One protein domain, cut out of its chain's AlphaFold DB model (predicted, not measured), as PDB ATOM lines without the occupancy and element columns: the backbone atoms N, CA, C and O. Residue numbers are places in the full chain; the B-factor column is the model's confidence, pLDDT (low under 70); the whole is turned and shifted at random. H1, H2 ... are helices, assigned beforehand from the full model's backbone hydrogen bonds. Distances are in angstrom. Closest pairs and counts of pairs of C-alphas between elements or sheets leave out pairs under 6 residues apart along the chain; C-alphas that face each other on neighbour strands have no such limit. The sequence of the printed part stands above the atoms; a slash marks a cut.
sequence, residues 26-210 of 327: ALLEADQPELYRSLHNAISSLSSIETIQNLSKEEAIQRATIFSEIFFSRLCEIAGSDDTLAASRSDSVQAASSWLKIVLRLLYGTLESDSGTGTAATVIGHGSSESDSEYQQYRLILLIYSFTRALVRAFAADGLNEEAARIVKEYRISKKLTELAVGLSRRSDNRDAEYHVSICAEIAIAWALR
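AT A GLANCE: This is residues 26 to 210 of the 327 residues of an uncharacterized protein of Spirochaetes bacterium ADurb.Bin110 (UniProt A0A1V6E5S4). Six helices run up and down in a bundle, with H6 in the middle, H2, H3 and H4 in a row on one side of it, and H8 and H9 on another. The short H1 and H7 lie towards one end of the bundle and the short H5 towards the other. The printed part has 185 residues, with nine named helices, H1 to H9 in order, and no named strand; the class is all helix. It is compact, with a radius of gyration of the C-alphas of 16.6 A and spans of 53 by 39 by 32 A.

HOW THE PARTS SIT: H1, residues 26 to 31, is close to but not clearly touching H2, residues 33 to 51; C-alphas 29 and 36, their closest, are 6.1 A apart. H2 forms a hairpin with H3, residues 57 to 79, at a shallow tilt of 23 degrees; Ala 42 and Phe 67 have the closest C-alphas, at 4.6 A. H3 forms another hairpin with H4, residues 86 to 108, the closest C-alphas being 69 and 97 at 5.6 A. H5, residues 120 to 124, only just touches residues 135 to 139 of H6, residues 132 to 154, with 3 pairs of C-alphas within 8 A and the closest, 124 and 138, at 7.0 A. H6 is the hub, touching H3, H4, H5, H8 and H9. It runs opposite ways to H4 at a shallow tilt of 14 degrees; C-alphas 93 and 154, their closest, are 4.4 A apart. H7, residues 164 to 170, touches no helix and is about perpendicular to H6, at 78 degrees. H8, residues 173 to 185, forms a hairpin with H9, residues 197 to 208; their closest C-alphas, 178 and 201, are 5.7 A apart. H9 touches H6, with closest C-alphas 149 and 208 at 5.0 A. H2 and H9 are apart. Every O i to N i+4 pair is within hydrogen-bond range in H1 and H3 to H9; in H2, 12 of 15 are.

IN THESE COORDINATES: H1 begins at C-alpha 26, (257.737, 155.971, 317.865). H2 is 26.6 A long, H3 32.2 A, H4 32.9 A, H6 32.6 A, H8 18.4 A and H9 16.1 A. H6 begins at C-alpha 132, (268.079, 186.939, 300.820), and H9 ends at C-alpha 208, (253.827, 166.868, 294.445).

THE WHOLE: The C-alphas farthest apart, of Asp 83 and Ser 129, are 53.5 A apart. The printed part has no cut. The links H4 to H5 and H8 to H9 are long, with 11 residues each. The mean pLDDT of the printed part is 81.1; residues 53 to 55, 110 to 135 and 187 to 194 are under 70.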
ATOM      1  N   ALA A  26     256.626 156.718 317.283       77.81
ATOM      2  CA  ALA A  26     257.737 155.971 317.865       77.81
ATOM      3  C   ALA A  26     257.633 154.463 317.580       77.81
ATOM      4  O   ALA A  26     258.646 153.813 317.330       77.81
ATOM      5  N   LEU A  27     256.416 153.909 317.596       81.38
ATOM      6  CA  LEU A  27     256.143 152.518 317.233       81.38
ATOM      7  C   LEU A  27     256.435 152.253 315.752       81.38
ATOM      8  O   LEU A  27     257.114 151.275 315.445       81.38
ATOM      9  N   LEU A  28     255.980 153.129 314.849       82.62
ATOM     10  CA  LEU A  28     256.289 153.034 313.416       82.62
ATOM     11  C   LEU A  28     257.799 153.135 313.158       82.62
ATOM     12  O   LEU A  28     258.360 152.328 312.416       82.62
ATOM     13  N   GLU A  29     258.477 154.079 313.816       83.56
ATOM     14  CA  GLU A  29     259.933 154.226 313.729       83.56
ATOM     15  C   GLU A  29     260.681 152.995 314.253       83.56
ATOM     16  O   GLU A  29     261.689 152.589 313.670       83.56
ATOM     17  N   ALA A  30     260.179 152.377 315.324       84.50
ATOM     18  CA  ALA A  30     260.749 151.161 315.887       84.50
ATOM     19  C   ALA A  30     260.535 149.929 314.995       84.50
ATOM     20  O   ALA A  30     261.388 149.037 315.008       84.50
ATOM     21  N   ASP A  31     259.437 149.873 314.233       86.06
ATOM     22  CA  ASP A  31     259.146 148.767 313.313       86.06
ATOM     23  C   ASP A  31     259.993 148.839 312.031       86.06
ATOM     24  O   ASP A  31     260.450 147.809 311.542       86.06
ATOM     25  N   GLN A  32     260.297 150.048 311.536       88.00
ATOM     26  CA  GLN A  32     261.084 150.262 310.309       88.00
ATOM     27  C   GLN A  32     262.334 151.146 310.528       88.00
ATOM     28  O   GLN A  32     262.517 152.164 309.852       88.00
ATOM     29  N   PRO A  33     263.259 150.776 311.436       88.00
ATOM     30  CA  PRO A  33     264.338 151.663 311.885       88.00
ATOM     31  C   PRO A  33     265.288 152.071 310.755       88.00
ATOM     32  O   PRO A  33     265.772 153.202 310.704       88.00
ATOM     33  N   GLU A  34     265.539 151.165 309.813       91.62
ATOM     34  CA  GLU A  34     266.392 151.428 308.660       91.62
ATOM     35  C   GLU A  34     265.735 152.407 307.673       91.62
ATOM     36  O   GLU A  34     266.406 153.313 307.167       91.62
ATOM     37  N   LEU A  35     264.424 152.297 307.439       93.31
ATOM     38  CA  LEU A  35     263.690 153.248 306.604       93.31
ATOM     39  C   LEU A  35     263.788 154.656 307.196       93.31
ATOM     40  O   LEU A  35     264.253 155.579 306.526       93.31
ATOM     41  N   TYR A  36     263.455 154.815 308.476       91.12
ATOM     42  CA  TYR A  36     263.466 156.127 309.127       91.12
ATOM     43  C   TYR A  36     264.873 156.702 309.305       91.12
ATOM     44  O   TYR A  36     265.067 157.909 309.146       91.12
ATOM     45  N   ARG A  37     265.888 155.858 309.524       92.88
ATOM     46  CA  ARG A  37     267.293 156.286 309.488       92.88
ATOM     47  C   ARG A  37     267.675 156.826 308.111       92.88
ATOM     48  O   ARG A  37     268.332 157.864 308.024       92.88
ATOM     49  N   SER A  38     267.273 156.149 307.035       95.69
ATOM     50  CA  SER A  38     267.549 156.621 305.673       95.69
ATOM     51  C   SER A  38     266.799 157.914 305.343       95.69
ATOM     52  O   SER A  38     267.417 158.840 304.820       95.69
ATOM     53  N   LEU A  39     265.532 158.039 305.758       94.81
ATOM     54  CA  LEU A  39     264.745 159.267 305.627       94.81
ATOM     55  C   LEU A  39     265.409 160.433 306.365       94.81
ATOM     56  O   LEU A  39     265.581 161.507 305.795       94.81
ATOM     57  N   HIS A  40     265.836 160.217 307.612       92.81
ATOM     58  CA  HIS A  40     266.541 161.225 308.397       92.81
ATOM     59  C   HIS A  40     267.839 161.674 307.714       92.81
ATOM     60  O   HIS A  40     268.108 162.872 307.628       92.81
ATOM     61  N   ASN A  41     268.625 160.737 307.177       94.31
ATOM     62  CA  ASN A  41     269.862 161.060 306.463       94.31
ATOM     63  C   ASN A  41     269.604 161.841 305.166       94.31
ATOM     64  O   ASN A  41     270.352 162.779 304.869       94.31
ATOM     65  N   ALA A  42     268.556 161.484 304.414       94.81
ATOM     66  CA  ALA A  42     268.143 162.194 303.205       94.81
ATOM     67  C   ALA A  42     267.729 163.632 303.538       94.81
ATOM     68  O   ALA A  42     268.319 164.585 303.027       94.81
ATOM     69  N   ILE A  43     266.807 163.785 304.490       91.38
ATOM     70  CA  ILE A  43     266.328 165.074 304.996       91.38
ATOM     71  C   ILE A  43     267.484 165.938 305.521       91.38
ATOM     72  O   ILE A  43     267.618 167.103 305.142       91.38
ATOM     73  N   SER A  44     268.353 165.376 306.364       89.44
ATOM     74  CA  SER A  44     269.482 166.113 306.930       89.44
ATOM     75  C   SER A  44     270.455 166.561 305.839       89.44
ATOM     76  O   SER A  44     270.955 167.685 305.902       89.44
ATOM     77  N   SER A  45     270.714 165.721 304.834       90.81
ATOM     78  CA  SER A  45     271.623 166.058 303.734       90.81
ATOM     79  C   SER A  45     271.029 167.128 302.819       90.81
ATOM     80  O   SER A  45     271.735 168.064 302.458       90.81
ATOM     81  N   LEU A  46     269.728 167.067 302.532       88.62
ATOM     82  CA  LEU A  46     269.011 168.115 301.801       88.62
ATOM     83  C   LEU A  46     269.067 169.453 302.541       88.62
ATOM     84  O   LEU A  46     269.422 170.472 301.956       88.62
ATOM     85  N   SER A  47     268.806 169.439 303.850       84.25
ATOM     86  CA  SER A  47     268.868 170.648 304.673       84.25
ATOM     87  C   SER A  47     270.266 171.266 304.728       84.25
ATOM     88  O   SER A  47     270.408 172.483 304.822       84.25
ATOM     89  N   SER A  48     271.311 170.435 304.635       84.06
ATOM     90  CA  SER A  48     272.682 170.923 304.711       84.06
ATOM     91  C   SER A  48     273.076 171.784 303.514       84.06
ATOM     92  O   SER A  48     273.905 172.672 303.693       84.06
ATOM     93  N   ILE A  49     272.450 171.596 302.343       85.06
ATOM     94  CA  ILE A  49     272.773 172.349 301.119       85.06
ATOM     95  C   ILE A  49     272.630 173.863 301.356       85.06
ATOM     96  O   ILE A  49     273.467 174.635 300.893       85.06
ATOM     97  N   GLU A  50     271.630 174.277 302.141       75.19
ATOM     98  CA  GLU A  50     271.414 175.683 302.512       75.19
ATOM     99  C   GLU A  50     272.430 176.213 303.536       75.19
ATOM    100  O   GLU A  50     272.736 177.400 303.554       75.19
ATOM    101  N   THR A  51     272.947 175.353 304.415       72.62
ATOM    102  CA  THR A  51     273.746 175.770 305.589       72.62
ATOM    103  C   THR A  51     275.260 175.663 305.401       72.62
ATOM    104  O   THR A  51     276.029 176.078 306.268       72.62
ATOM    105  N   ILE A  52     275.712 175.051 304.308       72.62
ATOM    106  CA  ILE A  52     277.117 174.700 304.116       72.62
ATOM    107  C   ILE A  52     277.967 175.934 303.775       72.62
ATOM    108  O   ILE A  52     277.743 176.609 302.774       72.62
ATOM    109  N   GLN A  53     278.999 176.158 304.597       58.16
ATOM    110  CA  GLN A  53     280.080 177.127 304.361       58.16
ATOM    111  C   GLN A  53     281.417 176.459 303.955       58.16
ATOM    112  O   GLN A  53     282.253 177.120 303.349       58.16
ATOM    113  N   ASN A  54     281.621 175.163 304.262       50.94
ATOM    114  CA  ASN A  54     282.933 174.478 304.178       50.94
ATOM    115  C   ASN A  54     283.054 173.364 303.111       50.94
ATOM    116  O   ASN A  54     284.168 172.956 302.798       50.94
ATOM    117  N   LEU A  55     281.942 172.840 302.591       63.41
ATOM    118  CA  LEU A  55     281.901 171.867 301.484       63.41
ATOM    119  C   LEU A  55     281.487 172.604 300.210       63.41
ATOM    120  O   LEU A  55     280.767 173.603 300.286       63.41
ATOM    121  N   SER A  56     281.889 172.123 299.034       81.06
ATOM    122  CA  SER A  56     281.329 172.687 297.803       81.06
ATOM    123  C   SER A  56     279.824 172.386 297.740       81.06
ATOM    124  O   SER A  56     279.367 171.314 298.151       81.06
ATOM    125  N   LYS A  57     279.020 173.323 297.215       84.31
ATOM    126  CA  LYS A  57     277.575 173.087 297.022       84.31
ATOM    127  C   LYS A  57     277.312 171.848 296.161       84.31
ATOM    128  O   LYS A  57     276.343 171.136 296.390       84.31
ATOM    129  N   GLU A  58     278.196 171.562 295.211       86.31
ATOM    130  CA  GLU A  58     278.100 170.389 294.346       86.31
ATOM    131  C   GLU A  58     278.280 169.068 295.119       86.31
ATOM    132  O   GLU A  58     277.488 168.146 294.937       86.31
ATOM    133  N   GLU A  59     279.245 168.978 296.040       88.81
ATOM    134  CA  GLU A  59     279.389 167.813 296.929       88.81
ATOM    135  C   GLU A  59     278.171 167.646 297.848       88.81
ATOM    136  O   GLU A  59     277.715 166.525 298.082       88.81
ATOM    137  N   ALA A  60     277.611 168.753 298.346       90.44
ATOM    138  CA  ALA A  60     276.398 168.729 299.160       90.44
ATOM    139  C   ALA A  60     275.197 168.173 298.381       90.44
ATOM    140  O   ALA A  60     274.473 167.312 298.885       90.44
ATOM    141  N   ILE A  61     275.023 168.615 297.130       91.81
ATOM    142  CA  ILE A  61     273.983 168.123 296.220       91.81
ATOM    143  C   ILE A  61     274.189 166.634 295.923       91.81
ATOM    144  O   ILE A  61     273.234 165.857 295.987       91.81
ATOM    145  N   GLN A  62     275.424 166.205 295.647       92.38
ATOM    146  CA  GLN A  62     275.742 164.792 295.425       92.38
ATOM    147  C   GLN A  62     275.404 163.941 296.648       92.38
ATOM    148  O   GLN A  62     274.721 162.926 296.522       92.38
ATOM    149  N   ARG A  63     275.807 164.384 297.841       93.44
ATOM    150  CA  ARG A  63     275.490 163.706 299.099       93.44
ATOM    151  C   ARG A  63     273.980 163.605 299.322       93.44
ATOM    152  O   ARG A  63     273.488 162.526 299.644       93.44
ATOM    153  N   ALA A  64     273.245 164.702 299.147       94.00
ATOM    154  CA  ALA A  64     271.792 164.715 299.293       94.00
ATOM    155  C   ALA A  64     271.103 163.771 298.301       94.00
ATOM    156  O   ALA A  64     270.164 163.070 298.676       94.00
ATOM    157  N   THR A  65     271.613 163.699 297.071       94.94
ATOM    158  CA  THR A  65     271.121 162.777 296.044       94.94
ATOM    159  C   THR A  65     271.335 161.322 296.462       94.94
ATOM    160  O   THR A  65     270.374 160.565 296.476       94.94
ATOM    161  N   ILE A  66     272.548 160.950 296.893       96.38
ATOM    162  CA  ILE A  66     272.874 159.578 297.328       96.38
ATOM    163  C   ILE A  66     271.982 159.140 298.495       96.38
ATOM    164  O   ILE A  66     271.437 158.041 298.491       96.38
ATOM    165  N   PHE A  67     271.803 159.993 299.508       97.38
ATOM    166  CA  PHE A  67     270.948 159.630 300.641       97.38
ATOM    167  C   PHE A  67     269.463 159.573 300.274       97.38
ATOM    168  O   PHE A  67     268.745 158.749 300.838       97.38
ATOM    169  N   SER A  68     269.012 160.401 299.327       97.19
ATOM    170  CA  SER A  68     267.649 160.317 298.788       97.19
ATOM    171  C   SER A  68     267.440 159.009 298.027       97.19
ATOM    172  O   SER A  68     266.449 158.335 298.268       97.19
ATOM    173  N   GLU A  69     268.405 158.601 297.200       97.25
ATOM    174  CA  GLU A  69     268.390 157.330 296.471       97.25
ATOM    175  C   GLU A  69     268.287 156.130 297.422       97.25
ATOM    176  O   GLU A  69     267.409 155.288 297.264       97.25
ATOM    177  N   ILE A  70     269.114 156.096 298.476       97.12
ATOM    178  CA  ILE A  70     269.067 155.039 299.502       97.12
ATOM    179  C   ILE A  70     267.684 154.971 300.160       97.12
ATOM    180  O   ILE A  70     267.157 153.881 300.384       97.12
ATOM    181  N   PHE A  71     267.101 156.125 300.492       97.50
ATOM    182  CA  PHE A  71     265.762 156.183 301.071       97.50
ATOM    183  C   PHE A  71     264.690 155.704 300.082       97.50
ATOM    184  O   PHE A  71     263.842 154.897 300.461       97.50
ATOM    185  N   PHE A  72     264.738 156.150 298.824       96.06
ATOM    186  CA  PHE A  72     263.788 155.741 297.790       96.06
ATOM    187  C   PHE A  72     263.844 154.235 297.539       96.06
ATOM    188  O   PHE A  72     262.794 153.597 297.536       96.06
ATOM    189  N   SER A  73     265.042 153.653 297.416       94.50
ATOM    190  CA  SER A  73     265.220 152.205 297.268       94.50
ATOM    191  C   SER A  73     264.583 151.443 298.425       94.50
ATOM    192  O   SER A  73     263.769 150.556 298.190       94.50
ATOM    193  N   ARG A  74     264.871 151.841 299.673       94.38
ATOM    194  CA  ARG A  74     264.306 151.195 300.871       94.38
ATOM    195  C   ARG A  74     262.789 151.307 300.930       94.38
ATOM    196  O   ARG A  74     262.115 150.342 301.270       94.38
ATOM    197  N   LEU A  75     262.236 152.472 300.601       93.94
ATOM    198  CA  LEU A  75     260.788 152.641 300.599       93.94
ATOM    199  C   LEU A  75     260.125 151.799 299.504       93.94
ATOM    200  O   LEU A  75     259.078 151.215 299.757       93.94
ATOM    201  N   CYS A  76     260.736 151.688 298.321       91.56
ATOM    202  CA  CYS A  76     260.235 150.818 297.254       91.56
ATOM    203  C   CYS A  76     260.403 149.327 297.592       91.56
ATOM    204  O   CYS A  76     259.589 148.522 297.170       91.56
ATOM    205  N   GLU A  77     261.418 148.934 298.363       90.31
ATOM    206  CA  GLU A  77     261.552 147.557 298.864       90.31
ATOM    207  C   GLU A  77     260.454 147.191 299.871       90.31
ATOM    208  O   GLU A  77     260.000 146.054 299.881       90.31
ATOM    209  N   ILE A  78     260.025 148.145 300.703       89.75
ATOM    210  CA  ILE A  78     259.009 147.916 301.741       89.75
ATOM    211  C   ILE A  78     257.585 148.039 301.177       89.75
ATOM    212  O   ILE A  78     256.706 147.270 301.554       89.75
ATOM    213  N   ALA A  79     257.340 149.027 300.314       87.06
ATOM    214  CA  ALA A  79     256.010 149.329 299.781       87.06
ATOM    215  C   ALA A  79     255.744 148.718 298.394       87.06
ATOM    216  O   ALA A  79     254.593 148.682 297.961       87.06
ATOM    217  N   GLY A  80     256.796 148.301 297.682       80.75
ATOM    218  CA  GLY A  80     256.735 147.721 296.341       80.75
ATOM    219  C   GLY A  80     256.042 146.368 296.294       80.75
ATOM    220  O   GLY A  80     255.926 145.669 297.296       80.75
ATOM    221  N   SER A  81     255.611 145.987 295.094       76.12
ATOM    222  CA  SER A  81     255.110 144.634 294.853       76.12
ATOM    223  C   SER A  81     256.270 143.636 294.802       76.12
ATOM    224  O   SER A  81     257.318 143.918 294.209       76.12
ATOM    225  N   ASP A  82     256.058 142.442 295.355       75.31
ATOM    226  CA  ASP A  82     256.981 141.307 295.222       75.31
ATOM    227  C   ASP A  82     257.134 140.855 293.757       75.31
ATOM    228  O   ASP A  82     258.157 140.281 293.382       75.31
ATOM    229  N   ASP A  83     256.144 141.161 292.911       76.75
ATOM    230  CA  ASP A  83     256.131 140.798 291.491       76.75
ATOM    231  C   ASP A  83     256.976 141.743 290.615       76.75
ATOM    232  O   ASP A  83     257.270 141.430 289.455       76.75
ATOM    233  N   THR A  84     257.385 142.908 291.132       80.69
ATOM    234  CA  THR A  84     258.187 143.869 290.367       80.69
ATOM    235  C   THR A  84     259.635 143.395 290.257       80.69
ATOM    236  O   THR A  84     260.306 143.105 291.249       80.69
ATOM    237  N   LEU A  85     260.178 143.395 289.037       82.44
ATOM    238  CA  LEU A  85     261.583 143.063 288.808       82.44
ATOM    239  C   LEU A  85     262.508 144.058 289.527       82.44
ATOM    240  O   LEU A  85     262.472 145.259 289.251       82.44
ATOM    241  N   ALA A  86     263.415 143.544 290.362       84.19
ATOM    242  CA  ALA A  86     264.379 144.351 291.117       84.19
ATOM    243  C   ALA A  86     265.203 145.307 290.231       84.19
ATOM    244  O   ALA A  86     265.472 146.438 290.628       84.19
ATOM    245  N   ALA A  87     265.552 144.886 289.009       85.88
ATOM    246  CA  ALA A  87     266.241 145.735 288.037       85.88
ATOM    247  C   ALA A  87     265.391 146.949 287.620       85.88
ATOM    248  O   ALA A  87     265.866 148.076 287.675       85.88
ATOM    249  N   SER A  88     264.106 146.739 287.311       88.12
ATOM    250  CA  SER A  88     263.189 147.820 286.924       88.12
ATOM    251  C   SER A  88     262.985 148.836 288.052       88.12
ATOM    252  O   SER A  88     262.885 150.040 287.796       88.12
ATOM    253  N   ARG A  89     262.924 148.358 289.302       90.12
ATOM    254  CA  ARG A  89     262.858 149.212 290.496       90.12
ATOM    255  C   ARG A  89     264.127 150.046 290.641       90.12
ATOM    256  O   ARG A  89     264.040 151.262 290.786       90.12
ATOM    257  N   SER A  90     265.291 149.404 290.541       91.12
ATOM    258  CA  SER A  90     266.591 150.080 290.595       91.12
ATOM    259  C   SER A  90     266.704 151.175 289.533       91.12
ATOM    260  O   SER A  90     267.085 152.297 289.859       91.12
ATOM    261  N   ASP A  91     266.308 150.890 288.290       92.25
ATOM    262  CA  ASP A  91     266.354 151.856 287.187       92.25
ATOM    263  C   ASP A  91     265.447 153.072 287.456       92.25
ATOM    264  O   ASP A  91     265.847 154.216 287.233       92.25
ATOM    265  N   SER A  92     264.244 152.847 287.999       91.25
ATOM    266  CA  SER A  92     263.304 153.930 288.338       91.25
ATOM    267  C   SER A  92     263.819 154.811 289.474       91.25
ATOM    268  O   SER A  92     263.729 156.039 289.402       91.25
ATOM    269  N   VAL A  93     264.403 154.206 290.511       94.75
ATOM    270  CA  VAL A  93     265.007 154.935 291.633       94.75
ATOM    271  C   VAL A  93     266.227 155.742 291.173       94.75
ATOM    272  O   VAL A  93     266.385 156.907 291.559       94.75
ATOM    273  N   GLN A  94     267.064 155.170 290.306       94.00
ATOM    274  CA  GLN A  94     268.228 155.856 289.750       94.00
ATOM    275  C   GLN A  94     267.816 157.031 288.852       94.00
ATOM    276  O   GLN A  94     268.404 158.115 288.947       94.00
ATOM    277  N   ALA A  95     266.785 156.859 288.019       91.75
ATOM    278  CA  ALA A  95     266.228 157.932 287.197       91.75
ATOM    279  C   ALA A  95     265.661 159.068 288.066       91.75
ATOM    280  O   ALA A  95     266.005 160.235 287.868       91.75
ATOM    281  N   ALA A  96     264.878 158.737 289.098       93.62
ATOM    282  CA  ALA A  96     264.337 159.709 290.047       93.62
ATOM    283  C   ALA A  96     265.428 160.511 290.776       93.62
ATOM    284  O   ALA A  96     265.321 161.732 290.926       93.62
ATOM    285  N   SER A  97     266.495 159.836 291.204       94.75
ATOM    286  CA  SER A  97     267.626 160.461 291.898       94.75
ATOM    287  C   SER A  97     268.452 161.338 290.952       94.75
ATOM    288  O   SER A  97     268.859 162.443 291.315       94.75
ATOM    289  N   SER A  98     268.632 160.900 289.704       93.25
ATOM    290  CA  SER A  98     269.292 161.689 288.656       93.25
ATOM    291  C   SER A  98     268.518 162.972 288.346       93.25
ATOM    292  O   SER A  98     269.114 164.050 288.303       93.25
ATOM    293  N   TRP A  99     267.190 162.882 288.229       92.56
ATOM    294  CA  TRP A  99     266.314 164.043 288.074       92.56
ATOM    295  C   TRP A  99     266.435 165.011 289.258       92.56
ATOM    296  O   TRP A  99     266.681 166.202 289.064       92.56
ATOM    297  N   LEU A 100     266.345 164.504 290.496       94.50
ATOM    298  CA  LEU A 100     266.479 165.322 291.705       94.50
ATOM    299  C   LEU A 100     267.810 166.082 291.722       94.50
ATOM    300  O   LEU A 100     267.837 167.272 292.036       94.50
ATOM    301  N   LYS A 101     268.908 165.432 291.324       93.00
ATOM    302  CA  LYS A 101     270.227 166.067 291.217       93.00
ATOM    303  C   LYS A 101     270.227 167.245 290.245       93.00
ATOM    304  O   LYS A 101     270.789 168.290 290.569       93.00
ATOM    305  N   ILE A 102     269.608 167.097 289.072       89.06
ATOM    306  CA  ILE A 102     269.492 168.176 288.076       89.06
ATOM    307  C   ILE A 102     268.712 169.354 288.667       89.06
ATOM    308  O   ILE A 102     269.183 170.490 288.610       89.06
ATOM    309  N   VAL A 103     267.565 169.080 289.292       89.00
ATOM    310  CA  VAL A 103     266.726 170.114 289.914       89.00
ATOM    311  C   VAL A 103     267.488 170.861 291.008       89.00
ATOM    312  O   VAL A 103     267.485 172.089 291.026       89.00
ATOM    313  N   LEU A 104     268.204 170.148 291.883       89.44
ATOM    314  CA  LEU A 104     269.014 170.770 292.931       89.44
ATOM    315  C   LEU A 104     270.137 171.641 292.342       89.44
ATOM    316  O   LEU A 104     270.327 172.770 292.785       89.44
ATOM    317  N   ARG A 105     270.845 171.187 291.303       86.75
ATOM    318  CA  ARG A 105     271.872 172.015 290.639       86.75
ATOM    319  C   ARG A 105     271.298 173.304 290.051       86.75
ATOM    320  O   ARG A 105     271.943 174.347 290.140       86.75
ATOM    321  N   LEU A 106     270.086 173.246 289.495       82.69
ATOM    322  CA  LEU A 106     269.380 174.416 288.965       82.69
ATOM    323  C   LEU A 106     268.907 175.360 290.081       82.69
ATOM    324  O   LEU A 106     269.115 176.566 289.975       82.69
ATOM    325  N   LEU A 107     268.336 174.829 291.167       81.38
ATOM    326  CA  LEU A 107     267.889 175.614 292.327       81.38
ATOM    327  C   LEU A 107     269.037 176.373 293.008       81.38
ATOM    328  O   LEU A 107     268.841 177.490 293.485       81.38
ATOM    329  N   TYR A 108     270.233 175.778 293.052       79.69
ATOM    330  CA  TYR A 108     271.397 176.338 293.744       79.69
ATOM    331  C   TYR A 108     272.452 176.961 292.817       79.69
ATOM    332  O   TYR A 108     273.474 177.440 293.316       79.69
ATOM    333  N   GLY A 109     272.207 176.986 291.501       72.88
ATOM    334  CA  GLY A 109     273.065 177.645 290.512       72.88
ATOM    335  C   GLY A 109     274.450 177.013 290.348       72.88
ATOM    336  O   GLY A 109     275.413 177.731 290.105       72.88
ATOM    337  N   THR A 110     274.576 175.691 290.518       62.94
ATOM    338  CA  THR A 110     275.862 174.972 290.384       62.94
ATOM    339  C   THR A 110     276.074 174.344 289.006       62.94
ATOM    340  O   THR A 110     277.101 173.709 288.774       62.94
ATOM    341  N   LEU A 111     275.124 174.508 288.080       57.59
ATOM    342  CA  LEU A 111     275.346 174.192 286.670       57.59
ATOM    343  C   LEU A 111     276.250 175.278 286.071       57.59
ATOM    344  O   LEU A 111     275.933 176.462 286.179       57.59
ATOM    345  N   GLU A 112     277.358 174.895 285.434       48.28
ATOM    346  CA  GLU A 112     278.140 175.823 284.615       48.28
ATOM    347  C   GLU A 112     277.251 176.314 283.464       48.28
ATOM    348  O   GLU A 112     277.041 175.608 282.480       48.28
ATOM    349  N   SER A 113     276.667 177.504 283.595       43.56
ATOM    350  CA  SER A 113     276.034 178.193 282.477       43.56
ATOM    351  C   SER A 113     276.826 179.453 282.159       43.56
ATOM    352  O   SER A 113     276.674 180.482 282.825       43.56
ATOM    353  N   ASP A 114     277.625 179.378 281.094       39.03
ATOM    354  CA  ASP A 114     277.821 180.522 280.210       39.03
ATOM    355  C   ASP A 114     276.425 181.069 279.863       39.03
ATOM    356  O   ASP A 114     275.614 180.396 279.231       39.03
ATOM    357  N   SER A 115     276.131 182.282 280.335       43.50
ATOM    358  CA  SER A 115     274.848 182.999 280.237       43.50
ATOM    359  C   SER A 115     273.658 182.379 280.999       43.50
ATOM    360  O   SER A 115     273.039 181.415 280.563       43.50
ATOM    361  N   GLY A 116     273.255 183.007 282.114       44.56
ATOM    362  CA  GLY A 116     271.908 182.797 282.666       44.56
ATOM    363  C   GLY A 116     271.782 182.530 284.164       44.56
ATOM    364  O   GLY A 116     270.862 181.819 284.562       44.56
ATOM    365  N   THR A 117     272.580 183.176 285.016       43.09
ATOM    366  CA  THR A 117     272.331 183.292 286.473       43.09
ATOM    367  C   THR A 117     270.961 183.904 286.844       43.09
ATOM    368  O   THR A 117     270.648 184.043 288.020       43.09
ATOM    369  N   GLY A 118     270.116 184.249 285.863       45.66
ATOM    370  CA  GLY A 118     268.796 184.860 286.027       45.66
ATOM    371  C   GLY A 118     267.601 183.957 285.700       45.66
ATOM    372  O   GLY A 118     266.588 184.479 285.253       45.66
ATOM    373  N   THR A 119     267.674 182.630 285.853       55.06
ATOM    374  CA  THR A 119     266.535 181.736 285.538       55.06
ATOM    375  C   THR A 119     265.799 181.227 286.778       55.06
ATOM    376  O   THR A 119     264.636 181.579 286.960       55.06
ATOM    377  N   ALA A 120     266.454 180.496 287.687       53.16
ATOM    378  CA  ALA A 120     265.825 180.066 288.944       53.16
ATOM    379  C   ALA A 120     265.451 181.265 289.832       53.16
ATOM    380  O   ALA A 120     264.317 181.355 290.284       53.16
ATOM    381  N   ALA A 121     266.352 182.244 289.982       53.50
ATOM    382  CA  ALA A 121     266.097 183.456 290.764       53.50
ATOM    383  C   ALA A 121     264.928 184.304 290.230       53.50
ATOM    384  O   ALA A 121     264.264 184.965 291.011       53.50
ATOM    385  N   THR A 122     264.640 184.257 288.927       58.47
ATOM    386  CA  THR A 122     263.518 184.994 288.310       58.47
ATOM    387  C   THR A 122     262.199 184.226 288.400       58.47
ATOM    388  O   THR A 122     261.130 184.827 288.431       58.47
ATOM    389  N   VAL A 123     262.262 182.890 288.423       58.16
ATOM    390  CA  VAL A 123     261.095 182.028 288.658       58.16
ATOM    391  C   VAL A 123     260.668 182.086 290.122       58.16
ATOM    392  O   VAL A 123     259.474 182.151 290.396       58.16
ATOM    393  N   ILE A 124     261.657 182.061 291.017       56.91
ATOM    394  CA  ILE A 124     261.520 182.013 292.473       56.91
ATOM    395  C   ILE A 124     261.307 183.410 293.064       56.91
ATOM    396  O   ILE A 124     260.490 183.558 293.961       56.91
ATOM    397  N   GLY A 125     262.036 184.414 292.572       52.31
ATOM    398  CA  GLY A 125     261.927 185.798 293.016       52.31
ATOM    399  C   GLY A 125     260.832 186.509 292.240       52.31
ATOM    400  O   GLY A 125     260.993 186.829 291.056       52.31
ATOM    401  N   HIS A 126     259.708 186.771 292.901       48.03
ATOM    402  CA  HIS A 126     258.747 187.730 292.388       48.03
ATOM    403  C   HIS A 126     259.482 189.066 292.226       48.03
ATOM    404  O   HIS A 126     260.152 189.546 293.132       48.03
ATOM    405  N   GLY A 127     259.453 189.627 291.015       45.16
ATOM    406  CA  GLY A 127     260.316 190.740 290.631       45.16
ATOM    407  C   GLY A 127     260.127 192.006 291.467       45.16
ATOM    408  O   GLY A 127     259.397 192.889 291.047       45.16
ATOM    409  N   SER A 128     260.836 192.119 292.590       42.75
ATOM    410  CA  SER A 128     261.274 193.357 293.244       42.75
ATOM    411  C   SER A 128     261.943 193.019 294.578       42.75
ATOM    412  O   SER A 128     261.258 192.567 295.480       42.75
ATOM    413  N   SER A 129     263.244 193.302 294.720       47.78
ATOM    414  CA  SER A 129     263.926 193.534 296.011       47.78
ATOM    415  C   SER A 129     263.521 192.618 297.190       47.78
ATOM    416  O   SER A 129     263.317 193.113 298.299       47.78
ATOM    417  N   GLU A 130     263.401 191.307 296.980       51.16
ATOM    418  CA  GLU A 130     263.196 190.359 298.082       51.16
ATOM    419  C   GLU A 130     264.483 190.231 298.904       51.16
ATOM    420  O   GLU A 130     265.598 190.307 298.373       51.16
ATOM    421  N   SER A 131     264.340 190.059 300.216       52.56
ATOM    422  CA  SER A 131     265.495 189.816 301.082       52.56
ATOM    423  C   SER A 131     266.088 188.429 300.792       52.56
ATOM    424  O   SER A 131     265.354 187.482 300.502       52.56
ATOM    425  N   ASP A 132     267.408 188.252 300.955       59.19
ATOM    426  CA  ASP A 132     268.079 186.939 300.820       59.19
ATOM    427  C   ASP A 132     267.398 185.822 301.650       59.19
ATOM    428  O   ASP A 132     267.516 184.632 301.341       59.19
ATOM    429  N   SER A 133     266.657 186.209 302.695       58.25
ATOM    430  CA  SER A 133     265.965 185.329 303.633       58.25
ATOM    431  C   SER A 133     264.600 184.806 303.153       58.25
ATOM    432  O   SER A 133     264.247 183.666 303.466       58.25
ATOM    433  N   GLU A 134     263.835 185.575 302.372       61.50
ATOM    434  CA  GLU A 134     262.585 185.106 301.737       61.50
ATOM    435  C   GLU A 134     262.911 184.138 300.605       61.50
ATOM    436  O   GLU A 134     262.373 183.029 300.532       61.50
ATOM    437  N   TYR A 135     263.919 184.510 299.814       67.25
ATOM    438  CA  TYR A 135     264.474 183.683 298.756       67.25
ATOM    439  C   TYR A 135     264.956 182.319 299.294       67.25
ATOM    440  O   TYR A 135     264.793 181.288 298.641       67.25
ATOM    441  N   GLN A 136     265.498 182.276 300.517       71.62
ATOM    442  CA  GLN A 136     265.880 181.030 301.189       71.62
ATOM    443  C   GLN A 136     264.680 180.160 301.587       71.62
ATOM    444  O   GLN A 136     264.702 178.948 301.370       71.62
ATOM    445  N   GLN A 137     263.623 180.742 302.159       73.12
ATOM    446  CA  GLN A 137     262.442 179.971 302.556       73.12
ATOM    447  C   GLN A 137     261.714 179.379 301.351       73.12
ATOM    448  O   GLN A 137     261.320 178.212 301.385       73.12
ATOM    449  N   TYR A 138     261.602 180.135 300.261       77.31
ATOM    450  CA  TYR A 138     260.992 179.632 299.038       77.31
ATOM    451  C   TYR A 138     261.788 178.452 298.456       77.31
ATOM    452  O   TYR A 138     261.205 177.421 298.116       77.31
ATOM    453  N   ARG A 139     263.130 178.524 298.442       81.06
ATOM    454  CA  ARG A 139     263.980 177.383 298.043       81.06
ATOM    455  C   ARG A 139     263.762 176.140 298.903       81.06
ATOM    456  O   ARG A 139     263.760 175.039 298.359       81.06
ATOM    457  N   LEU A 140     263.538 176.286 300.212       82.94
ATOM    458  CA  LEU A 140     263.233 175.150 301.093       82.94
ATOM    459  C   LEU A 140     261.911 174.466 300.719       82.94
ATOM    460  O   LEU A 140     261.848 173.236 300.674       82.94
ATOM    461  N   ILE A 141     260.872 175.245 300.414       88.69
ATOM    462  CA  ILE A 141     259.585 174.706 299.954       88.69
ATOM    463  C   ILE A 141     259.752 173.973 298.622       88.69
ATOM    464  O   ILE A 141     259.256 172.856 298.465       88.69
ATOM    465  N   LEU A 142     260.509 174.553 297.689       89.00
ATOM    466  CA  LEU A 142     260.814 173.903 296.417       89.00
ATOM    467  C   LEU A 142     261.654 172.640 296.591       89.00
ATOM    468  O   LEU A 142     261.429 171.666 295.884       89.00
ATOM    469  N   LEU A 143     262.563 172.601 297.562       90.12
ATOM    470  CA  LEU A 143     263.326 171.401 297.881       90.12
ATOM    471  C   LEU A 143     262.409 170.266 298.363       90.12
ATOM    472  O   LEU A 143     262.564 169.127 297.920       90.12
ATOM    473  N   ILE A 144     261.435 170.567 299.229       93.00
ATOM    474  CA  ILE A 144     260.433 169.590 299.692       93.00
ATOM    475  C   ILE A 144     259.582 169.106 298.518       93.00
ATOM    476  O   ILE A 144     259.343 167.901 298.380       93.00
ATOM    477  N   TYR A 145     259.163 170.034 297.655       93.88
ATOM    478  CA  TYR A 145     258.438 169.722 296.430       93.88
ATOM    479  C   TYR A 145     259.232 168.757 295.541       93.88
ATOM    480  O   TYR A 145     258.740 167.679 295.208       93.88
ATOM    481  N   SER A 146     260.481 169.097 295.210       93.44
ATOM    482  CA  SER A 146     261.360 168.283 294.368       93.44
ATOM    483  C   SER A 146     261.624 166.911 294.975       93.44
ATOM    484  O   SER A 146     261.525 165.912 294.272       93.44
ATOM    485  N   PHE A 147     261.904 166.830 296.276       95.38
ATOM    486  CA  PHE A 147     262.115 165.549 296.948       95.38
ATOM    487  C   PHE A 147     260.873 164.654 296.868       95.38
ATOM    488  O   PHE A 147     260.969 163.488 296.490       95.38
ATOM    489  N   THR A 148     259.692 165.210 297.149       95.31
ATOM    490  CA  THR A 148     258.426 164.465 297.086       95.31
ATOM    491  C   THR A 148     258.103 164.042 295.653       95.31
ATOM    492  O   THR A 148     257.650 162.925 295.415       95.31
ATOM    493  N   ARG A 149     258.382 164.895 294.662       93.06
ATOM    494  CA  ARG A 149     258.147 164.575 293.249       93.06
ATOM    495  C   ARG A 149     259.120 163.512 292.732       93.06
ATOM    496  O   ARG A 149     258.701 162.644 291.968       93.06
ATOM    497  N   ALA A 150     260.378 163.544 293.175       93.81
ATOM    498  CA  ALA A 150     261.362 162.497 292.913       93.81
ATOM    499  C   ALA A 150     260.928 161.170 293.545       93.81
ATOM    500  O   ALA A 150     260.984 160.139 292.885       93.81
ATOM    501  N   LEU A 151     260.389 161.200 294.767       94.38
ATOM    502  CA  LEU A 151     259.838 160.008 295.399       94.38
ATOM    503  C   LEU A 151     258.718 159.377 294.557       94.38
ATOM    504  O   LEU A 151     258.735 158.173 294.321       94.38
ATOM    505  N   VAL A 152     257.781 160.178 294.041       91.44
ATOM    506  CA  VAL A 152     256.739 159.657 293.138       91.44
ATOM    507  C   VAL A 152     257.352 159.071 291.863       91.44
ATOM    508  O   VAL A 152     256.906 158.033 291.396       91.44
ATOM    509  N   ARG A 153     258.399 159.686 291.301       90.62
ATOM    510  CA  ARG A 153     259.105 159.123 290.135       90.62
ATOM    511  C   ARG A 153     259.760 157.773 290.450       90.62
ATOM    512  O   ARG A 153     259.755 156.900 289.589       90.62
ATOM    513  N   ALA A 154     260.272 157.580 291.665       91.44
ATOM    514  CA  ALA A 154     260.879 156.318 292.083       91.44
ATOM    515  C   ALA A 154     259.865 155.157 292.097       91.44
ATOM    516  O   ALA A 154     260.219 154.030 291.766       91.44
ATOM    517  N   PHE A 155     258.591 155.450 292.372       90.50
ATOM    518  CA  PHE A 155     257.487 154.485 292.352       90.50
ATOM    519  C   PHE A 155     257.026 154.042 290.954       90.50
ATOM    520  O   PHE A 155     256.123 153.208 290.851       90.50
ATOM    521  N   ALA A 156     257.618 154.566 289.875       85.25
ATOM    522  CA  ALA A 156     257.161 154.297 288.514       85.25
ATOM    523  C   ALA A 156     257.151 152.801 288.150       85.25
ATOM    524  O   ALA A 156     256.174 152.342 287.558       85.25
ATOM    525  N   ALA A 157     258.186 152.040 288.526       82.00
ATOM    526  CA  ALA A 157     258.263 150.604 288.241       82.00
ATOM    527  C   ALA A 157     257.253 149.763 289.028       82.00
ATOM    528  O   ALA A 157     256.730 148.792 288.491       82.00
ATOM    529  N   ASP A 158     256.973 150.130 290.279       79.88
ATOM    530  CA  ASP A 158     256.066 149.379 291.153       79.88
ATOM    531  C   ASP A 158     254.583 149.730 290.913       79.88
ATOM    532  O   ASP A 158     253.699 149.175 291.559       79.88
ATOM    533  N   GLY A 159     254.279 150.668 290.005       78.12
ATOM    534  CA  GLY A 159     252.905 151.105 289.736       78.12
ATOM    535  C   GLY A 159     252.254 151.861 290.902       78.12
ATOM    536  O   GLY A 159     251.066 152.170 290.849       78.12
ATOM    537  N   LEU A 160     253.026 152.231 291.929       81.00
ATOM    538  CA  LEU A 160     252.527 152.842 293.168       81.00
ATOM    539  C   LEU A 160     252.223 154.339 293.037       81.00
ATOM    540  O   LEU A 160     251.953 155.010 294.028       81.00
ATOM    541  N   ASN A 161     252.241 154.896 291.826       77.19
ATOM    542  CA  ASN A 161     251.965 156.316 291.595       77.19
ATOM    543  C   ASN A 161     250.583 156.742 292.112       77.19
ATOM    544  O   ASN A 161     250.421 157.863 292.593       77.19
ATOM    545  N   GLU A 162     249.591 155.854 292.027       77.25
ATOM    546  CA  GLU A 162     248.237 156.115 292.525       77.25
ATOM    547  C   GLU A 162     248.150 156.001 294.052       77.25
ATOM    548  O   GLU A 162     247.352 156.694 294.685       77.25
ATOM    549  N   GLU A 163     249.021 155.188 294.652       84.19
ATOM    550  CA  GLU A 163     249.070 154.915 296.089       84.19
ATOM    551  C   GLU A 163     250.115 155.761 296.828       84.19
ATOM    552  O   GLU A 163     250.161 155.745 298.058       84.19
ATOM    553  N   ALA A 164     250.912 156.559 296.112       87.06
ATOM    554  CA  ALA A 164     251.992 157.368 296.670       87.06
ATOM    555  C   ALA A 164     251.510 158.262 297.823       87.06
ATOM    556  O   ALA A 164     252.169 158.374 298.855       87.06
ATOM    557  N   ALA A 165     250.316 158.842 297.680       87.00
ATOM    558  CA  ALA A 165     249.642 159.612 298.721       87.00
ATOM    559  C   ALA A 165     249.376 158.800 300.000       87.00
ATOM    560  O   ALA A 165     249.582 159.299 301.110       87.00
ATOM    561  N   ARG A 166     248.933 157.546 299.846       88.50
ATOM    562  CA  ARG A 166     248.680 156.621 300.955       88.50
ATOM    563  C   ARG A 166     249.991 156.249 301.639       88.50
ATOM    564  O   ARG A 166     250.082 156.413 302.849       88.50
ATOM    565  N   ILE A 167     251.009 155.865 300.869       90.06
ATOM    566  CA  ILE A 167     252.337 155.470 301.369       90.06
ATOM    567  C   ILE A 167     252.992 156.626 302.140       90.06
ATOM    568  O   ILE A 167     253.431 156.456 303.274       90.06
ATOM    569  N   VAL A 168     252.999 157.839 301.577       90.69
ATOM    570  CA  VAL A 168     253.575 159.023 302.243       90.69
ATOM    571  C   VAL A 168     252.879 159.336 303.570       90.69
ATOM    572  O   VAL A 168     253.540 159.774 304.517       90.69
ATOM    573  N   LYS A 169     251.567 159.093 303.662       88.50
ATOM    574  CA  LYS A 169     250.792 159.271 304.894       88.50
ATOM    575  C   LYS A 169     251.047 158.153 305.907       88.50
ATOM    576  O   LYS A 169     251.249 158.453 307.082       88.50
ATOM    577  N   GLU A 170     251.043 156.904 305.452       89.12
ATOM    578  CA  GLU A 170     251.251 155.695 306.257       89.12
ATOM    579  C   GLU A 170     252.610 155.723 306.959       89.12
ATOM    580  O   GLU A 170     252.676 155.615 308.179       89.12
ATOM    581  N   TYR A 171     253.678 156.027 306.218       89.06
ATOM    582  CA  TYR A 171     255.032 156.125 306.766       89.06
ATOM    583  C   TYR A 171     255.357 157.496 307.378       89.06
ATOM    584  O   TYR A 171     256.516 157.774 307.693       89.06
ATOM    585  N   ARG A 172     254.360 158.374 307.570       88.56
ATOM    586  CA  ARG A 172     254.521 159.713 308.177       88.56
ATOM    587  C   ARG A 172     255.564 160.605 307.486       88.56
ATOM    588  O   ARG A 172     256.076 161.549 308.091       88.56
ATOM    589  N   ILE A 173     255.866 160.351 306.214       91.62
ATOM    590  CA  ILE A 173     256.892 161.086 305.459       91.62
ATOM    591  C   ILE A 173     256.502 162.566 305.351       91.62
ATOM    592  O   ILE A 173     257.346 163.439 305.549       91.62
ATOM    593  N   SER A 174     255.214 162.862 305.130       90.69
ATOM    594  CA  SER A 174     254.715 164.241 305.080       90.69
ATOM    595  C   SER A 174     254.944 164.996 306.392       90.69
ATOM    596  O   SER A 174     255.454 166.113 306.365       90.69
ATOM    597  N   LYS A 175     254.655 164.368 307.543       90.12
ATOM    598  CA  LYS A 175     254.889 164.952 308.873       90.12
ATOM    599  C   LYS A 175     256.366 165.311 309.057       90.12
ATOM    600  O   LYS A 175     256.667 166.450 309.404       90.12
ATOM    601  N   LYS A 176     257.286 164.391 308.743       90.50
ATOM    602  CA  LYS A 176     258.737 164.627 308.870       90.50
ATOM    603  C   LYS A 176     259.247 165.743 307.952       90.50
ATOM    604  O   LYS A 176     260.093 166.534 308.367       90.50
ATOM    605  N   LEU A 177     258.731 165.835 306.725       90.88
ATOM    606  CA  LEU A 177     259.081 166.911 305.791       90.88
ATOM    607  C   LEU A 177     258.550 168.276 306.260       90.88
ATOM    608  O   LEU A 177     259.279 169.266 306.200       90.88
ATOM    609  N   THR A 178     257.327 168.338 306.791       89.44
ATOM    610  CA  THR A 178     256.765 169.576 307.356       89.44
ATOM    611  C   THR A 178     257.508 170.009 308.626       89.44
ATOM    612  O   THR A 178     257.835 171.187 308.777       89.44
ATOM    613  N   GLU A 179     257.846 169.074 309.520       88.12
ATOM    614  CA  GLU A 179     258.663 169.339 310.715       88.12
ATOM    615  C   GLU A 179     260.048 169.880 310.357       88.12
ATOM    616  O   GLU A 179     260.529 170.823 310.993       88.12
ATOM    617  N   LEU A 180     260.674 169.327 309.313       83.94
ATOM    618  CA  LEU A 180     261.924 169.846 308.770       83.94
ATOM    619  C   LEU A 180     261.760 171.291 308.299       83.94
ATOM    620  O   LEU A 180     262.564 172.142 308.675       83.94
ATOM    621  N   ALA A 181     260.728 171.570 307.496       83.81
ATOM    622  CA  ALA A 181     260.463 172.903 306.959       83.81
ATOM    623  C   ALA A 181     260.351 173.939 308.087       83.81
ATOM    624  O   ALA A 181     261.028 174.968 308.077       83.81
ATOM    625  N   VAL A 182     259.561 173.619 309.116       84.44
ATOM    626  CA  VAL A 182     259.387 174.459 310.310       84.44
ATOM    627  C   VAL A 182     260.701 174.606 311.081       84.44
ATOM    628  O   VAL A 182     261.050 175.706 311.508       84.44
ATOM    629  N   GLY A 183     261.453 173.518 311.256       80.75
ATOM    630  CA  GLY A 183     262.741 173.531 311.946       80.75
ATOM    631  C   GLY A 183     263.792 174.401 311.251       80.75
ATOM    632  O   GLY A 183     264.539 175.105 311.929       80.75
ATOM    633  N   LEU A 184     263.832 174.388 309.917       73.62
ATOM    634  CA  LEU A 184     264.735 175.218 309.118       73.62
ATOM    635  C   LEU A 184     264.284 176.678 309.077       73.62
ATOM    636  O   LEU A 184     265.121 177.564 309.226       73.62
ATOM    637  N   SER A 185     262.977 176.931 308.992       73.94
ATOM    638  CA  SER A 185     262.420 178.285 309.083       73.94
ATOM    639  C   SER A 185     262.770 178.963 310.410       73.94
ATOM    640  O   SER A 185     263.208 180.105 310.407       73.94
ATOM    641  N   ARG A 186     262.713 178.249 311.544       72.25
ATOM    642  CA  ARG A 186     263.117 178.798 312.857       72.25
ATOM    643  C   ARG A 186     264.595 179.180 312.954       72.25
ATOM    644  O   ARG A 186     264.957 179.944 313.841       72.25
ATOM    645  N   ARG A 187     265.452 178.591 312.113       66.94
ATOM    646  CA  ARG A 187     266.888 178.911 312.048       66.94
ATOM    647  C   ARG A 187     267.175 180.098 311.132       66.94
ATOM    648  O   ARG A 187     268.260 180.657 311.222       66.94
ATOM    649  N   SER A 188     266.234 180.454 310.258       59.88
ATOM    650  CA  SER A 188     266.273 181.706 309.507       59.88
ATOM    651  C   SER A 188     265.682 182.822 310.373       59.88
ATOM    652  O   SER A 188     264.599 182.650 310.923       59.88
ATOM    653  N   ASP A 189     266.344 183.975 310.482       55.06
ATOM    654  CA  ASP A 189     265.852 185.147 311.239       55.06
ATOM    655  C   ASP A 189     264.643 185.849 310.574       55.06
ATOM    656  O   ASP A 189     264.343 187.013 310.841       55.06
ATOM    657  N   ASN A 190     263.932 185.152 309.690       56.09
ATOM    658  CA  ASN A 190     262.935 185.731 308.812       56.09
ATOM    659  C   ASN A 190     261.556 185.766 309.494       56.09
ATOM    660  O   ASN A 190     260.878 184.742 309.619       56.09
ATOM    661  N   ARG A 191     261.162 186.957 309.958       52.78
ATOM    662  CA  ARG A 191     259.844 187.242 310.553       52.78
ATOM    663  C   ARG A 191     258.830 187.798 309.546       52.78
ATOM    664  O   ARG A 191     257.679 187.977 309.933       52.78
ATOM    665  N   ASP A 192     259.245 188.025 308.298       54.53
ATOM    666  CA  ASP A 192     258.489 188.801 307.306       54.53
ATOM    667  C   ASP A 192     257.889 187.940 306.179       54.53
ATOM    668  O   ASP A 192     257.306 188.465 305.237       54.53
ATOM    669  N   ALA A 193     257.975 186.610 306.285       62.12
ATOM    670  CA  ALA A 193     257.384 185.705 305.305       62.12
ATOM    671  C   ALA A 193     255.860 185.893 305.198       62.12
ATOM    672  O   ALA A 193     255.142 185.769 306.191       62.12
ATOM    673  N   GLU A 194     255.369 186.124 303.975       69.62
ATOM    674  CA  GLU A 194     253.944 186.348 303.681       69.62
ATOM    675  C   GLU A 194     253.053 185.175 304.137       69.62
ATOM    676  O   GLU A 194     251.930 185.380 304.597       69.62
ATOM    677  N   TYR A 195     253.577 183.944 304.074       78.69
ATOM    678  CA  TYR A 195     252.863 182.722 304.444       78.69
ATOM    679  C   TYR A 195     253.683 181.850 305.399       78.69
ATOM    680  O   TYR A 195     254.904 181.731 305.291       78.69
ATOM    681  N   HIS A 196     252.998 181.164 306.319       82.31
ATOM    682  CA  HIS A 196     253.656 180.257 307.257       82.31
ATOM    683  C   HIS A 196     254.261 179.040 306.532       82.31
ATOM    684  O   HIS A 196     253.578 178.340 305.788       82.31
ATOM    685  N   VAL A 197     255.526 178.714 306.811       84.62
ATOM    686  CA  VAL A 197     256.278 177.659 306.098       84.62
ATOM    687  C   VAL A 197     255.611 176.280 306.155       84.62
ATOM    688  O   VAL A 197     255.676 175.529 305.183       84.62
ATOM    689  N   SER A 198     254.921 175.939 307.251       86.75
ATOM    690  CA  SER A 198     254.190 174.663 307.320       86.75
ATOM    691  C   SER A 198     253.046 174.583 306.306       86.75
ATOM    692  O   SER A 198     252.829 173.521 305.732       86.75
ATOM    693  N   ILE A 199     252.356 175.702 306.042       89.50
ATOM    694  CA  ILE A 199     251.280 175.784 305.047       89.50
ATOM    695  C   ILE A 199     251.861 175.512 303.660       89.50
ATOM    696  O   ILE A 199     251.372 174.646 302.937       89.50
ATOM    697  N   CYS A 200     252.946 176.204 303.314       90.88
ATOM    698  CA  CYS A 200     253.608 176.036 302.026       90.88
ATOM    699  C   CYS A 200     254.150 174.610 301.838       90.88
ATOM    700  O   CYS A 200     254.061 174.063 300.741       90.88
ATOM    701  N   ALA A 201     254.665 173.981 302.901       92.31
ATOM    702  CA  ALA A 201     255.143 172.600 302.857       92.31
ATOM    703  C   ALA A 201     253.997 171.598 302.631       92.31
ATOM    704  O   ALA A 201     254.118 170.721 301.778       92.31
ATOM    705  N   GLU A 202     252.870 171.749 303.336       93.62
ATOM    706  CA  GLU A 202     251.673 170.915 303.141       93.62
ATOM    707  C   GLU A 202     251.148 171.010 301.701       93.62
ATOM    708  O   GLU A 202     250.877 169.988 301.067       93.62
ATOM    709  N   ILE A 203     251.079 172.227 301.157       95.00
ATOM    710  CA  ILE A 203     250.669 172.484 299.771       95.00
ATOM    711  C   ILE A 203     251.654 171.858 298.780       95.00
ATOM    712  O   ILE A 203     251.231 171.187 297.838       95.00
ATOM    713  N   ALA A 204     252.959 172.045 298.989       94.56
ATOM    714  CA  ALA A 204     253.995 171.472 298.137       94.56
ATOM    715  C   ALA A 204     253.915 169.942 298.102       94.56
ATOM    716  O   ALA A 204     253.976 169.353 297.026       94.56
ATOM    717  N   ILE A 205     253.720 169.297 299.255       94.88
ATOM    718  CA  ILE A 205     253.566 167.841 299.350       94.88
ATOM    719  C   ILE A 205     252.290 167.391 298.627       94.88
ATOM    720  O   ILE A 205     252.351 166.489 297.791       94.88
ATOM    721  N   ALA A 206     251.145 168.032 298.889       94.19
ATOM    722  CA  ALA A 206     249.877 167.685 298.242       94.19
ATOM    723  C   ALA A 206     249.948 167.843 296.714       94.19
ATOM    724  O   ALA A 206     249.531 166.952 295.970       94.19
ATOM    725  N   TRP A 207     250.540 168.940 296.232       93.06
ATOM    726  CA  TRP A 207     250.757 169.173 294.807       93.06
ATOM    727  C   TRP A 207     251.755 168.177 294.209       93.06
ATOM    728  O   TRP A 207     251.534 167.667 293.110       93.06
ATOM    729  N   ALA A 208     252.839 167.841 294.910       92.44
ATOM    730  CA  ALA A 208     253.827 166.868 294.445       92.44
ATOM    731  C   ALA A 208     253.275 165.439 294.362       92.44
ATOM    732  O   ALA A 208     253.797 164.644 293.589       92.44
ATOM    733  N   LEU A 209     252.216 165.112 295.103       91.31
ATOM    734  CA  LEU A 209     251.564 163.799 295.075       91.31
ATOM    735  C   LEU A 209     250.409 163.715 294.072       91.31
ATOM    736  O   LEU A 209     249.745 162.683 293.974       91.31
ATOM    737  N   ARG A 210     250.161 164.778 293.298       86.44
ATOM    738  CA  ARG A 210     249.133 164.753 292.255       86.44
ATOM    739  C   ARG A 210     249.458 163.706 291.185       86.44
ATOM    740  O   ARG A 210     250.611 163.545 290.764       86.44
TER     741      ARG A 210